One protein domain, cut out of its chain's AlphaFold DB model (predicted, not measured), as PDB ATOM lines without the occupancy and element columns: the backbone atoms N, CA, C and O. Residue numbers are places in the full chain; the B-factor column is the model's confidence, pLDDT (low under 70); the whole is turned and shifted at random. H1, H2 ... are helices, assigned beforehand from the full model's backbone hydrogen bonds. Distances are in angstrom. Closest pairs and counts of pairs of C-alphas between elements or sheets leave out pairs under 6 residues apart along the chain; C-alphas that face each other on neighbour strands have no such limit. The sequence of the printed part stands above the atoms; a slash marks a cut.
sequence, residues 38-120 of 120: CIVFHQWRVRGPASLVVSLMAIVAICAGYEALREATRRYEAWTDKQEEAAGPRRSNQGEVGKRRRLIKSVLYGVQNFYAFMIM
ATOM      1  N   CYS A  38     -25.575  48.213  35.106       71.12
ATOM      2  CA  CYS A  38     -24.230  47.885  34.634       71.12
ATOM      3  C   CYS A  38     -24.326  46.676  33.705       71.12
ATOM      4  O   CYS A  38     -24.730  45.604  34.139       71.12
ATOM      5  N   ILE A  39     -24.014  46.860  32.421       68.25
ATOM      6  CA  ILE A  39     -24.253  45.818  31.405       68.25
ATOM      7  C   ILE A  39     -23.128  44.780  31.403       68.25
ATOM      8  O   ILE A  39     -23.386  43.592  31.244       68.25
ATOM      9  N   VAL A  40     -21.883  45.245  31.543       64.06
ATOM     10  CA  VAL A  40     -20.677  44.443  31.287       64.06
ATOM     11  C   VAL A  40     -19.620  44.663  32.375       64.06
ATOM     12  O   VAL A  40     -19.139  43.725  32.986       64.06
ATOM     13  N   PHE A  41     -19.322  45.923  32.700       58.03
ATOM     14  CA  PHE A  41     -18.429  46.290  33.800       58.03
ATOM     15  C   PHE A  41     -19.086  47.347  34.681       58.03
ATOM     16  O   PHE A  41     -19.885  48.137  34.183       58.03
ATOM     17  N   HIS A  42     -18.657  47.463  35.944       59.94
ATOM     18  CA  HIS A  42     -19.018  48.588  36.825       59.94
ATOM     19  C   HIS A  42     -18.813  49.960  36.144       59.94
ATOM     20  O   HIS A  42     -19.601  50.884  36.327       59.94
ATOM     21  N   GLN A  43     -17.777  50.086  35.307       60.59
ATOM     22  CA  GLN A  43     -17.492  51.314  34.555       60.59
ATOM     23  C   GLN A  43     -18.463  51.573  33.387       60.59
ATOM     24  O   GLN A  43     -18.669  52.726  33.013       60.59
ATOM     25  N   TRP A  44     -19.094  50.536  32.823       70.81
ATOM     26  CA  TRP A  44     -20.097  50.681  31.763       70.81
ATOM     27  C   TRP A  44     -21.492  50.798  32.382       70.81
ATOM     28  O   TRP A  44     -22.322  49.887  32.301       70.81
ATOM     29  N   ARG A  45     -21.736  51.954  33.008       65.19
ATOM     30  CA  ARG A  45     -22.990  52.263  33.699       65.19
ATOM     31  C   ARG A  45     -23.920  53.132  32.866       65.19
ATOM     32  O   ARG A  45     -23.553  54.213  32.403       65.19
ATOM     33  N   VAL A  46     -25.163  52.686  32.764       71.81
ATOM     34  CA  VAL A  46     -26.275  53.443  32.199       71.81
ATOM     35  C   VAL A  46     -26.913  54.250  33.333       71.81
ATOM     36  O   VAL A  46     -27.422  53.687  34.300       71.81
ATOM     37  N   ARG A  47     -26.831  55.584  33.247       70.19
ATOM     38  CA  ARG A  47     -27.404  56.519  34.241       70.19
ATOM     39  C   ARG A  47     -28.720  57.158  33.768       70.19
ATOM     40  O   ARG A  47     -29.332  57.910  34.516       70.19
ATOM     41  N   GLY A  48     -29.152  56.877  32.537       74.38
ATOM     42  CA  GLY A  48     -30.400  57.391  31.974       74.38
ATOM     43  C   GLY A  48     -30.712  56.893  30.554       74.38
ATOM     44  O   GLY A  48     -29.943  56.117  29.971       74.38
ATOM     45  N   PRO A  49     -31.814  57.371  29.947       74.56
ATOM     46  CA  PRO A  49     -32.349  56.841  28.689       74.56
ATOM     47  C   PRO A  49     -31.435  57.082  27.477       74.56
ATOM     48  O   PRO A  49     -31.310  56.212  26.619       74.56
ATOM     49  N   ALA A  50     -30.727  58.214  27.413       75.25
ATOM     50  CA  ALA A  50     -29.772  58.470  26.331       75.25
ATOM     51  C   ALA A  50     -28.577  57.499  26.381       75.25
ATOM     52  O   ALA A  50     -28.203  56.916  25.363       75.25
ATOM     53  N   SER A  51     -28.023  57.257  27.576       71.56
ATOM     54  CA  SER A  51     -26.966  56.251  27.763       71.56
ATOM     55  C   SER A  51     -27.453  54.828  27.475       71.56
ATOM     56  O   SER A  51     -26.665  54.012  27.005       71.56
ATOM     57  N   LEU A  52     -28.748  54.545  27.679       73.06
ATOM     58  CA  LEU A  52     -29.353  53.256  27.351       73.06
ATOM     59  C   LEU A  52     -29.357  53.027  25.834       73.06
ATOM     60  O   LEU A  52     -28.871  51.998  25.374       73.06
ATOM     61  N   VAL A  53     -29.824  54.000  25.045       81.00
ATOM     62  CA  VAL A  53     -29.840  53.891  23.575       81.00
ATOM     63  C   VAL A  53     -28.426  53.726  23.018       81.00
ATOM     64  O   VAL A  53     -28.195  52.857  22.180       81.00
ATOM     65  N   VAL A  54     -27.461  54.501  23.522       81.69
ATOM     66  CA  VAL A  54     -26.052  54.367  23.118       81.69
ATOM     67  C   VAL A  54     -25.512  52.983  23.468       81.69
ATOM     68  O   VAL A  54     -24.848  52.362  22.641       81.69
ATOM     69  N   SER A  55     -25.830  52.462  24.656       77.69
ATOM     70  CA  SER A  55     -25.402  51.119  25.052       77.69
ATOM     71  C   SER A  55     -26.027  50.016  24.194       77.69
ATOM     72  O   SER A  55     -25.320  49.107  23.775       77.69
ATOM     73  N   LEU A  56     -27.310  50.134  23.838       80.69
ATOM     74  CA  LEU A  56     -27.986  49.194  22.943       80.69
ATOM     75  C   LEU A  56     -27.368  49.211  21.545       80.69
ATOM     76  O   LEU A  56     -27.073  48.157  20.987       80.69
ATOM     77  N   MET A  57     -27.103  50.400  21.000       85.25
ATOM     78  CA  MET A  57     -26.415  50.550  19.715       85.25
ATOM     79  C   MET A  57     -25.000  49.971  19.759       85.25
ATOM     80  O   MET A  57     -24.579  49.316  18.807       85.25
ATOM     81  N   ALA A  58     -24.280  50.162  20.865       82.94
ATOM     82  CA  ALA A  58     -22.960  49.579  21.064       82.94
ATOM     83  C   ALA A  58     -23.017  48.043  21.104       82.94
ATOM     84  O   ALA A  58     -22.232  47.404  20.414       82.94
ATOM     85  N   ILE A  59     -23.975  47.442  21.817       82.81
ATOM     86  CA  ILE A  59     -24.167  45.979  21.833       82.81
ATOM     87  C   ILE A  59     -24.478  45.461  20.426       82.81
ATOM     88  O   ILE A  59     -23.866  44.496  19.978       82.81
ATOM     89  N   VAL A  60     -25.380  46.121  19.695       84.50
ATOM     90  CA  VAL A  60     -25.712  45.744  18.312       84.50
ATOM     91  C   VAL A  60     -24.484  45.834  17.408       84.50
ATOM     92  O   VAL A  60     -24.229  44.911  16.638       84.50
ATOM     93  N   ALA A  61     -23.695  46.905  17.519       82.88
ATOM     94  CA  ALA A  61     -22.465  47.072  16.749       82.88
ATOM     95  C   ALA A  61     -21.422  45.997  17.091       82.88
ATOM     96  O   ALA A  61     -20.766  45.475  16.192       82.88
ATOM     97  N   ILE A  62     -21.304  45.627  18.367       81.75
ATOM     98  CA  ILE A  62     -20.417  44.560  18.837       81.75
ATOM     99  C   ILE A  62     -20.865  43.201  18.268       81.75
ATOM    100  O   ILE A  62     -20.042  42.476  17.706       81.75
ATOM    101  N   CYS A  63     -22.160  42.881  18.320       81.62
ATOM    102  CA  CYS A  63     -22.719  41.649  17.754       81.62
ATOM    103  C   CYS A  63     -22.561  41.583  16.225       81.62
ATOM    104  O   CYS A  63     -22.107  40.574  15.686       81.62
ATOM    105  N   ALA A  64     -22.892  42.666  15.517       82.31
ATOM    106  CA  ALA A  64     -22.730  42.751  14.067       82.31
ATOM    107  C   ALA A  64     -21.250  42.671  13.660       82.31
ATOM    108  O   ALA A  64     -20.899  41.981  12.703       82.31
ATOM    109  N   GLY A  65     -20.372  43.331  14.419       80.56
ATOM    110  CA  GLY A  65     -18.925  43.261  14.245       80.56
ATOM    111  C   GLY A  65     -18.379  41.848  14.445       80.56
ATOM    112  O   GLY A  65     -17.505  41.427  13.691       80.56
ATOM    113  N   TYR A  66     -18.924  41.087  15.397       77.69
ATOM    114  CA  TYR A  66     -18.529  39.698  15.626       77.69
ATOM    115  C   TYR A  66     -18.886  38.787  14.444       77.69
ATOM    116  O   TYR A  66     -18.039  38.028  13.969       77.69
ATOM    117  N   GLU A  67     -20.103  38.898  13.911       81.00
ATOM    118  CA  GLU A  67     -20.506  38.137  12.720       81.00
ATOM    119  C   GLU A  67     -19.685  38.535  11.485       81.00
ATOM    120  O   GLU A  67     -19.215  37.667  10.742       81.00
ATOM    121  N   ALA A  68     -19.399  39.831  11.319       78.19
ATOM    122  CA  ALA A  68     -18.524  40.317  10.256       78.19
ATOM    123  C   ALA A  68     -17.092  39.773  10.393       78.19
ATOM    124  O   ALA A  68     -16.501  39.340   9.405       78.19
ATOM    125  N   LEU A  69     -16.537  39.733  11.610       77.25
ATOM    126  CA  LEU A  69     -15.207  39.180  11.877       77.25
ATOM    127  C   LEU A  69     -15.160  37.671  11.606       77.25
ATOM    128  O   LEU A  69     -14.200  37.163  11.016       77.25
ATOM    129  N   ARG A  70     -16.215  36.952  11.995       80.00
ATOM    130  CA  ARG A  70     -16.356  35.515  11.752       80.00
ATOM    131  C   ARG A  70     -16.432  35.205  10.258       80.00
ATOM    132  O   ARG A  70     -15.820  34.244   9.787       80.00
ATOM    133  N   GLU A  71     -17.168  36.004   9.496       83.12
ATOM    134  CA  GLU A  71     -17.254  35.838   8.049       83.12
ATOM    135  C   GLU A  71     -15.967  36.266   7.334       83.12
ATOM    136  O   GLU A  71     -15.499  35.556   6.442       83.12
ATOM    137  N   ALA A  72     -15.336  37.358   7.769       78.00
ATOM    138  CA  ALA A  72     -14.040  37.795   7.263       78.00
ATOM    139  C   ALA A  72     -12.969  36.719   7.470       78.00
ATOM    140  O   ALA A  72     -12.229  36.420   6.538       78.00
ATOM    141  N   THR A  73     -12.942  36.073   8.640       78.31
ATOM    142  CA  THR A  73     -12.031  34.954   8.929       78.31
ATOM    143  C   THR A  73     -12.227  33.811   7.932       78.31
ATOM    144  O   THR A  73     -11.263  33.376   7.308       78.31
ATOM    145  N   ARG A  74     -13.476  33.383   7.702       78.12
ATOM    146  CA  ARG A  74     -13.791  32.305   6.747       78.12
ATOM    147  C   ARG A  74     -13.421  32.655   5.309       78.12
ATOM    148  O   ARG A  74     -12.864  31.828   4.592       78.12
ATOM    149  N   ARG A  75     -13.710  33.886   4.881       80.25
ATOM    150  CA  ARG A  75     -13.337  34.374   3.545       80.25
ATOM    151  C   ARG A  75     -11.820  34.465   3.391       80.25
ATOM    152  O   ARG A  75     -11.312  34.148   2.318       80.25
ATOM    153  N   TYR A  76     -11.114  34.861   4.450       75.12
ATOM    154  CA  TYR A  76      -9.658  34.953   4.464       75.12
ATOM    155  C   TYR A  76      -9.010  33.568   4.380       75.12
ATOM    156  O   TYR A  76      -8.128  33.380   3.550       75.12
ATOM    157  N   GLU A  77      -9.490  32.585   5.149       78.81
ATOM    158  CA  GLU A  77      -9.006  31.198   5.078       78.81
ATOM    159  C   GLU A  77      -9.203  30.595   3.677       78.81
ATOM    160  O   GLU A  77      -8.247  30.099   3.080       78.81
ATOM    161  N   ALA A  78     -10.389  30.764   3.082       80.25
ATOM    162  CA  ALA A  78     -10.673  30.273   1.732       80.25
ATOM    163  C   ALA A  78      -9.829  30.952   0.634       80.25
ATOM    164  O   ALA A  78      -9.483  30.322  -0.367       80.25
ATOM    165  N   TRP A  79      -9.499  32.239   0.788       76.38
ATOM    166  CA  TRP A  79      -8.590  32.940  -0.127       76.38
ATOM    167  C   TRP A  79      -7.140  32.484   0.038       76.38
ATOM    168  O   TRP A  79      -6.422  32.376  -0.957       76.38
ATOM    169  N   THR A  80      -6.699  32.225   1.273       71.44
ATOM    170  CA  THR A  80      -5.336  31.750   1.529       71.44
ATOM    171  C   THR A  80      -5.116  30.333   1.022       71.44
ATOM    172  O   THR A  80      -4.083  30.086   0.407       71.44
ATOM    173  N   ASP A  81      -6.092  29.439   1.186       77.50
ATOM    174  CA  ASP A  81      -5.963  28.043   0.755       77.50
ATOM    175  C   ASP A  81      -5.861  27.944  -0.781       77.50
ATOM    176  O   ASP A  81      -4.981  27.265  -1.305       77.50
ATOM    177  N   LYS A  82      -6.648  28.738  -1.524       77.75
ATOM    178  CA  LYS A  82      -6.545  28.822  -2.997       77.75
ATOM    179  C   LYS A  82      -5.190  29.333  -3.482       77.75
ATOM    180  O   LYS A  82      -4.706  28.915  -4.532       77.75
ATOM    181  N   GLN A  83      -4.580  30.265  -2.747       70.94
ATOM    182  CA  GLN A  83      -3.246  30.757  -3.085       70.94
ATOM    183  C   GLN A  83      -2.154  29.734  -2.757       70.94
ATOM    184  O   GLN A  83      -1.167  29.669  -3.487       70.94
ATOM    185  N   GLU A  84      -2.324  28.924  -1.709       68.25
ATOM    186  CA  GLU A  84      -1.412  27.819  -1.390       68.25
ATOM    187  C   GLU A  84      -1.455  26.730  -2.479       68.25
ATOM    188  O   GLU A  84      -0.400  26.277  -2.928       68.25
ATOM    189  N   GLU A  85      -2.645  26.383  -2.981       69.69
ATOM    190  CA  GLU A  85      -2.813  25.438  -4.095       69.69
ATOM    191  C   GLU A  85      -2.232  25.972  -5.416       69.69
ATOM    192  O   GLU A  85      -1.547  25.243  -6.135       69.69
ATOM    193  N   ALA A  86      -2.443  27.258  -5.719       69.56
ATOM    194  CA  ALA A  86      -1.934  27.886  -6.939       69.56
ATOM    195  C   ALA A  86      -0.414  28.147  -6.915       69.56
ATOM    196  O   ALA A  86       0.223  28.185  -7.969       69.56
ATOM    197  N   ALA A  87       0.186  28.343  -5.736       65.44
ATOM    198  CA  ALA A  87       1.609  28.661  -5.608       65.44
ATOM    199  C   ALA A  87       2.537  27.436  -5.718       65.44
ATOM    200  O   ALA A  87       3.740  27.612  -5.956       65.44
ATOM    201  N   GLY A  88       2.016  26.210  -5.561       63.97
ATOM    202  CA  GLY A  88       2.827  24.988  -5.506       63.97
ATOM    203  C   GLY A  88       3.888  25.022  -4.385       63.97
ATOM    204  O   GLY A  88       3.947  25.969  -3.598       63.97
ATOM    205  N   PRO A  89       4.777  24.016  -4.264       60.91
ATOM    206  CA  PRO A  89       5.731  23.909  -3.156       60.91
ATOM    207  C   PRO A  89       6.908  24.900  -3.302       60.91
ATOM    208  O   PRO A  89       8.062  24.510  -3.476       60.91
ATOM    209  N   ARG A  90       6.658  26.213  -3.237       55.44
ATOM    210  CA  ARG A  90       7.699  27.255  -3.277       55.44
ATOM    211  C   ARG A  90       8.164  27.627  -1.864       55.44
ATOM    212  O   ARG A  90       7.656  28.546  -1.229       55.44
ATOM    213  N   ARG A  91       9.210  26.927  -1.410       58.88
ATOM    214  CA  ARG A  91       9.877  27.040  -0.091       58.88
ATOM    215  C   ARG A  91      10.454  28.418   0.290       58.88
ATOM    216  O   ARG A  91      10.767  28.613   1.456       58.88
ATOM    217  N   SER A  92      10.631  29.360  -0.640       55.84
ATOM    218  CA  SER A  92      11.416  30.586  -0.374       55.84
ATOM    219  C   SER A  92      10.595  31.740   0.232       55.84
ATOM    220  O   SER A  92      11.008  32.330   1.225       55.84
ATOM    221  N   ASN A  93       9.381  32.009  -0.272       55.06
ATOM    222  CA  ASN A  93       8.524  33.105   0.224       55.06
ATOM    223  C   ASN A  93       7.540  32.664   1.334       55.06
ATOM    224  O   ASN A  93       6.741  33.445   1.852       55.06
ATOM    225  N   GLN A  94       7.592  31.381   1.703       58.25
ATOM    226  CA  GLN A  94       6.679  30.719   2.639       58.25
ATOM    227  C   GLN A  94       6.852  31.213   4.088       58.25
ATOM    228  O   GLN A  94       5.911  31.180   4.882       58.25
ATOM    229  N   GLY A  95       8.049  31.706   4.435       60.53
ATOM    230  CA  GLY A  95       8.387  32.147   5.789       60.53
ATOM    231  C   GLY A  95       7.630  33.399   6.238       60.53
ATOM    232  O   GLY A  95       7.130  33.439   7.363       60.53
ATOM    233  N   GLU A  96       7.502  34.405   5.371       61.81
ATOM    234  CA  GLU A  96       6.794  35.651   5.696       61.81
ATOM    235  C   GLU A  96       5.273  35.490   5.626       61.81
ATOM    236  O   GLU A  96       4.557  35.910   6.540       61.81
ATOM    237  N   VAL A  97       4.775  34.801   4.593       63.97
ATOM    238  CA  VAL A  97       3.338  34.532   4.421       63.97
ATOM    239  C   VAL A  97       2.818  33.628   5.549       63.97
ATOM    240  O   VAL A  97       1.786  33.921   6.159       63.97
ATOM    241  N   GLY A  98       3.581  32.599   5.937       67.62
ATOM    242  CA  GLY A  98       3.245  31.721   7.061       67.62
ATOM    243  C   GLY A  98       3.334  32.394   8.439       67.62
ATOM    244  O   GLY A  98       2.603  32.019   9.361       67.62
ATOM    245  N   LYS A  99       4.201  33.406   8.614       72.44
ATOM    246  CA  LYS A  99       4.244  34.234   9.836       72.44
ATOM    247  C   LYS A  99       3.011  35.126   9.941       72.44
ATOM    248  O   LYS A  99       2.356  35.096  10.978       72.44
ATOM    249  N   ARG A 100       2.650  35.847   8.871       69.38
ATOM    250  CA  ARG A 100       1.438  36.690   8.836       69.38
ATOM    251  C   ARG A 100       0.173  35.878   9.105       69.38
ATOM    252  O   ARG A 100      -0.654  36.304   9.900       69.38
ATOM    253  N   ARG A 101       0.061  34.676   8.527       67.50
ATOM    254  CA  ARG A 101      -1.065  33.756   8.774       67.50
ATOM    255  C   ARG A 101      -1.171  33.350  10.246       67.50
ATOM    256  O   ARG A 101      -2.258  33.403  10.813       67.50
ATOM    257  N   ARG A 102      -0.052  32.985  10.882       76.19
ATOM    258  CA  ARG A 102      -0.020  32.692  12.327       76.19
ATOM    259  C   ARG A 102      -0.390  33.907  13.167       76.19
ATOM    260  O   ARG A 102      -1.168  33.754  14.098       76.19
ATOM    261  N   LEU A 103       0.108  35.087  12.798       79.31
ATOM    262  CA  LEU A 103      -0.160  36.337  13.506       79.31
ATOM    263  C   LEU A 103      -1.650  36.703  13.450       79.31
ATOM    264  O   LEU A 103      -2.252  36.997  14.477       79.31
ATOM    265  N   ILE A 104      -2.274  36.585  12.276       76.56
ATOM    266  CA  ILE A 104      -3.715  36.816  12.092       76.56
ATOM    267  C   ILE A 104      -4.535  35.801  12.897       76.56
ATOM    268  O   ILE A 104      -5.454  36.197  13.606       76.56
ATOM    269  N   LYS A 105      -4.174  34.510  12.870       74.31
ATOM    270  CA  LYS A 105      -4.848  33.485  13.687       74.31
ATOM    271  C   LYS A 105      -4.728  33.765  15.186       74.31
ATOM    272  O   LYS A 105      -5.723  33.656  15.895       74.31
ATOM    273  N   SER A 106      -3.548  34.166  15.665       78.50
ATOM    274  CA  SER A 106      -3.360  34.538  17.073       78.50
ATOM    275  C   SER A 106      -4.126  35.804  17.454       78.50
ATOM    276  O   SER A 106      -4.650  35.872  18.557       78.50
ATOM    277  N   VAL A 107      -4.244  36.779  16.546       82.06
ATOM    278  CA  VAL A 107      -5.047  37.989  16.772       82.06
ATOM    279  C   VAL A 107      -6.530  37.636  16.855       82.06
ATOM    280  O   VAL A 107      -7.193  38.094  17.773       82.06
ATOM    281  N   LEU A 108      -7.044  36.776  15.970       76.12
ATOM    282  CA  LEU A 108      -8.438  36.321  16.015       76.12
ATOM    283  C   LEU A 108      -8.758  35.574  17.315       76.12
ATOM    284  O   LEU A 108      -9.759  35.875  17.960       76.12
ATOM    285  N   TYR A 109      -7.872  34.672  17.743       77.75
ATOM    286  CA  TYR A 109      -7.979  34.019  19.052       77.75
ATOM    287  C   TYR A 109      -7.903  35.023  20.210       77.75
ATOM    288  O   TYR A 109      -8.655  34.910  21.176       77.75
ATOM    289  N   GLY A 110      -7.024  36.024  20.112       77.00
ATOM    290  CA  GLY A 110      -6.885  37.088  21.103       77.00
ATOM    291  C   GLY A 110      -8.136  37.955  21.216       77.00
ATOM    292  O   GLY A 110      -8.580  38.234  22.324       77.00
ATOM    293  N   VAL A 111      -8.754  38.315  20.089       81.06
ATOM    294  CA  VAL A 111     -10.031  39.044  20.048       81.06
ATOM    295  C   VAL A 111     -11.148  38.201  20.656       81.06
ATOM    296  O   VAL A 111     -11.944  38.713  21.436       81.06
ATOM    297  N   GLN A 112     -11.181  36.902  20.363       66.94
ATOM    298  CA  GLN A 112     -12.169  35.983  20.925       66.94
ATOM    299  C   GLN A 112     -12.016  35.835  22.450       66.94
ATOM    300  O   GLN A 112     -13.008  35.856  23.175       66.94
ATOM    301  N   ASN A 113     -10.779  35.762  22.951       73.19
ATOM    302  CA  ASN A 113     -10.499  35.721  24.387       73.19
ATOM    303  C   ASN A 113     -10.786  37.063  25.078       73.19
ATOM    304  O   ASN A 113     -11.340  37.088  26.172       73.19
ATOM    305  N   PHE A 114     -10.459  38.180  24.426       73.31
ATOM    306  CA  PHE A 114     -10.820  39.517  24.894       73.31
ATOM    307  C   PHE A 114     -12.337  39.671  25.009       73.31
ATOM    308  O   PHE A 114     -12.816  40.242  25.977       73.31
ATOM    309  N   TYR A 115     -13.099  39.108  24.072       67.69
ATOM    310  CA  TYR A 115     -14.559  39.113  24.110       67.69
ATOM    311  C   TYR A 115     -15.124  38.304  25.287       67.69
ATOM    312  O   TYR A 115     -16.036  38.762  25.969       67.69
ATOM    313  N   ALA A 116     -14.558  37.122  25.558       67.06
ATOM    314  CA  ALA A 116     -14.933  36.312  26.718       67.06
ATOM    315  C   ALA A 116     -14.629  37.034  28.041       67.06
ATOM    316  O   ALA A 116     -15.457  37.028  28.942       67.06
ATOM    317  N   PHE A 117     -13.477  37.704  28.126       64.94
ATOM    318  CA  PHE A 117     -13.085  38.500  29.291       64.94
ATOM    319  C   PHE A 117     -13.864  39.814  29.407       64.94
ATOM    320  O   PHE A 117     -14.005  40.354  30.492       64.94
ATOM    321  N   MET A 118     -14.352  40.351  28.288       63.69
ATOM    322  CA  MET A 118     -15.254  41.492  28.298       63.69
ATOM    323  C   MET A 118     -16.591  41.106  28.923       63.69
ATOM    324  O   MET A 118     -17.117  41.897  29.673       63.69
ATOM    325  N   ILE A 119     -17.135  39.921  28.646       59.97
ATOM    326  CA  ILE A 119     -18.483  39.525  29.091       59.97
ATOM    327  C   ILE A 119     -18.536  38.952  30.521       59.97
ATOM    328  O   ILE A 119     -19.619  38.931  31.109       59.97
ATOM    329  N   MET A 120     -17.417  38.465  31.062       56.50
ATOM    330  CA  MET A 120     -17.327  37.837  32.390       56.50
ATOM    331  C   MET A 120     -16.996  38.849  33.488       56.50
ATOM    332  O   MET A 120     -17.637  38.762  34.557       56.50
TER     333      MET A 120
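Overview. This is residues 38 to 120 of the 120 residues of the protein "Copper transporter" of Monosporascus sp. MC13-8B (UniProt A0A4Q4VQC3). A short unnamed lead-in, residues 38 to 48, curls at one end of a long rod. From there the long helix H1 runs the length of the rod, and the shorter helix H2 folds back beside it, loosely, with a narrow gap between the two. The printed part has 83 residues, with two named helices, H1 then H2, and no named strand: all helix. It is extended, with a radius of gyration of the C-alphas of 18.9 A and spans of 60 by 19 by 15 A.

Arrangement. H1, residues 49 to 87, and H2, residues 94 to 119, are near each other, with 18 pairs of C-alphas within 10 A and the closest at 8.1 A. In both helices every O i to N i+4 pair is within hydrogen-bond range.

Along the chain. H1 begins at C-alpha 49 (-32.349, 56.841, 28.689) and is 55.9 A long. H2 is 37.6 A long and ends at C-alpha 119 (-18.483, 39.525, 29.091).

Size, cuts and confidence. The C-alphas of Gly 48 and Pro 89, the two farthest apart, are 60.5 A apart. The link from H1 to H2 is short, and residues 85 to 93, of which 85 to 87 belong to H1, stand free. The printed part has no cut. Its mean pLDDT is 72.4, with 30 residues under 70, among them 84 to 98.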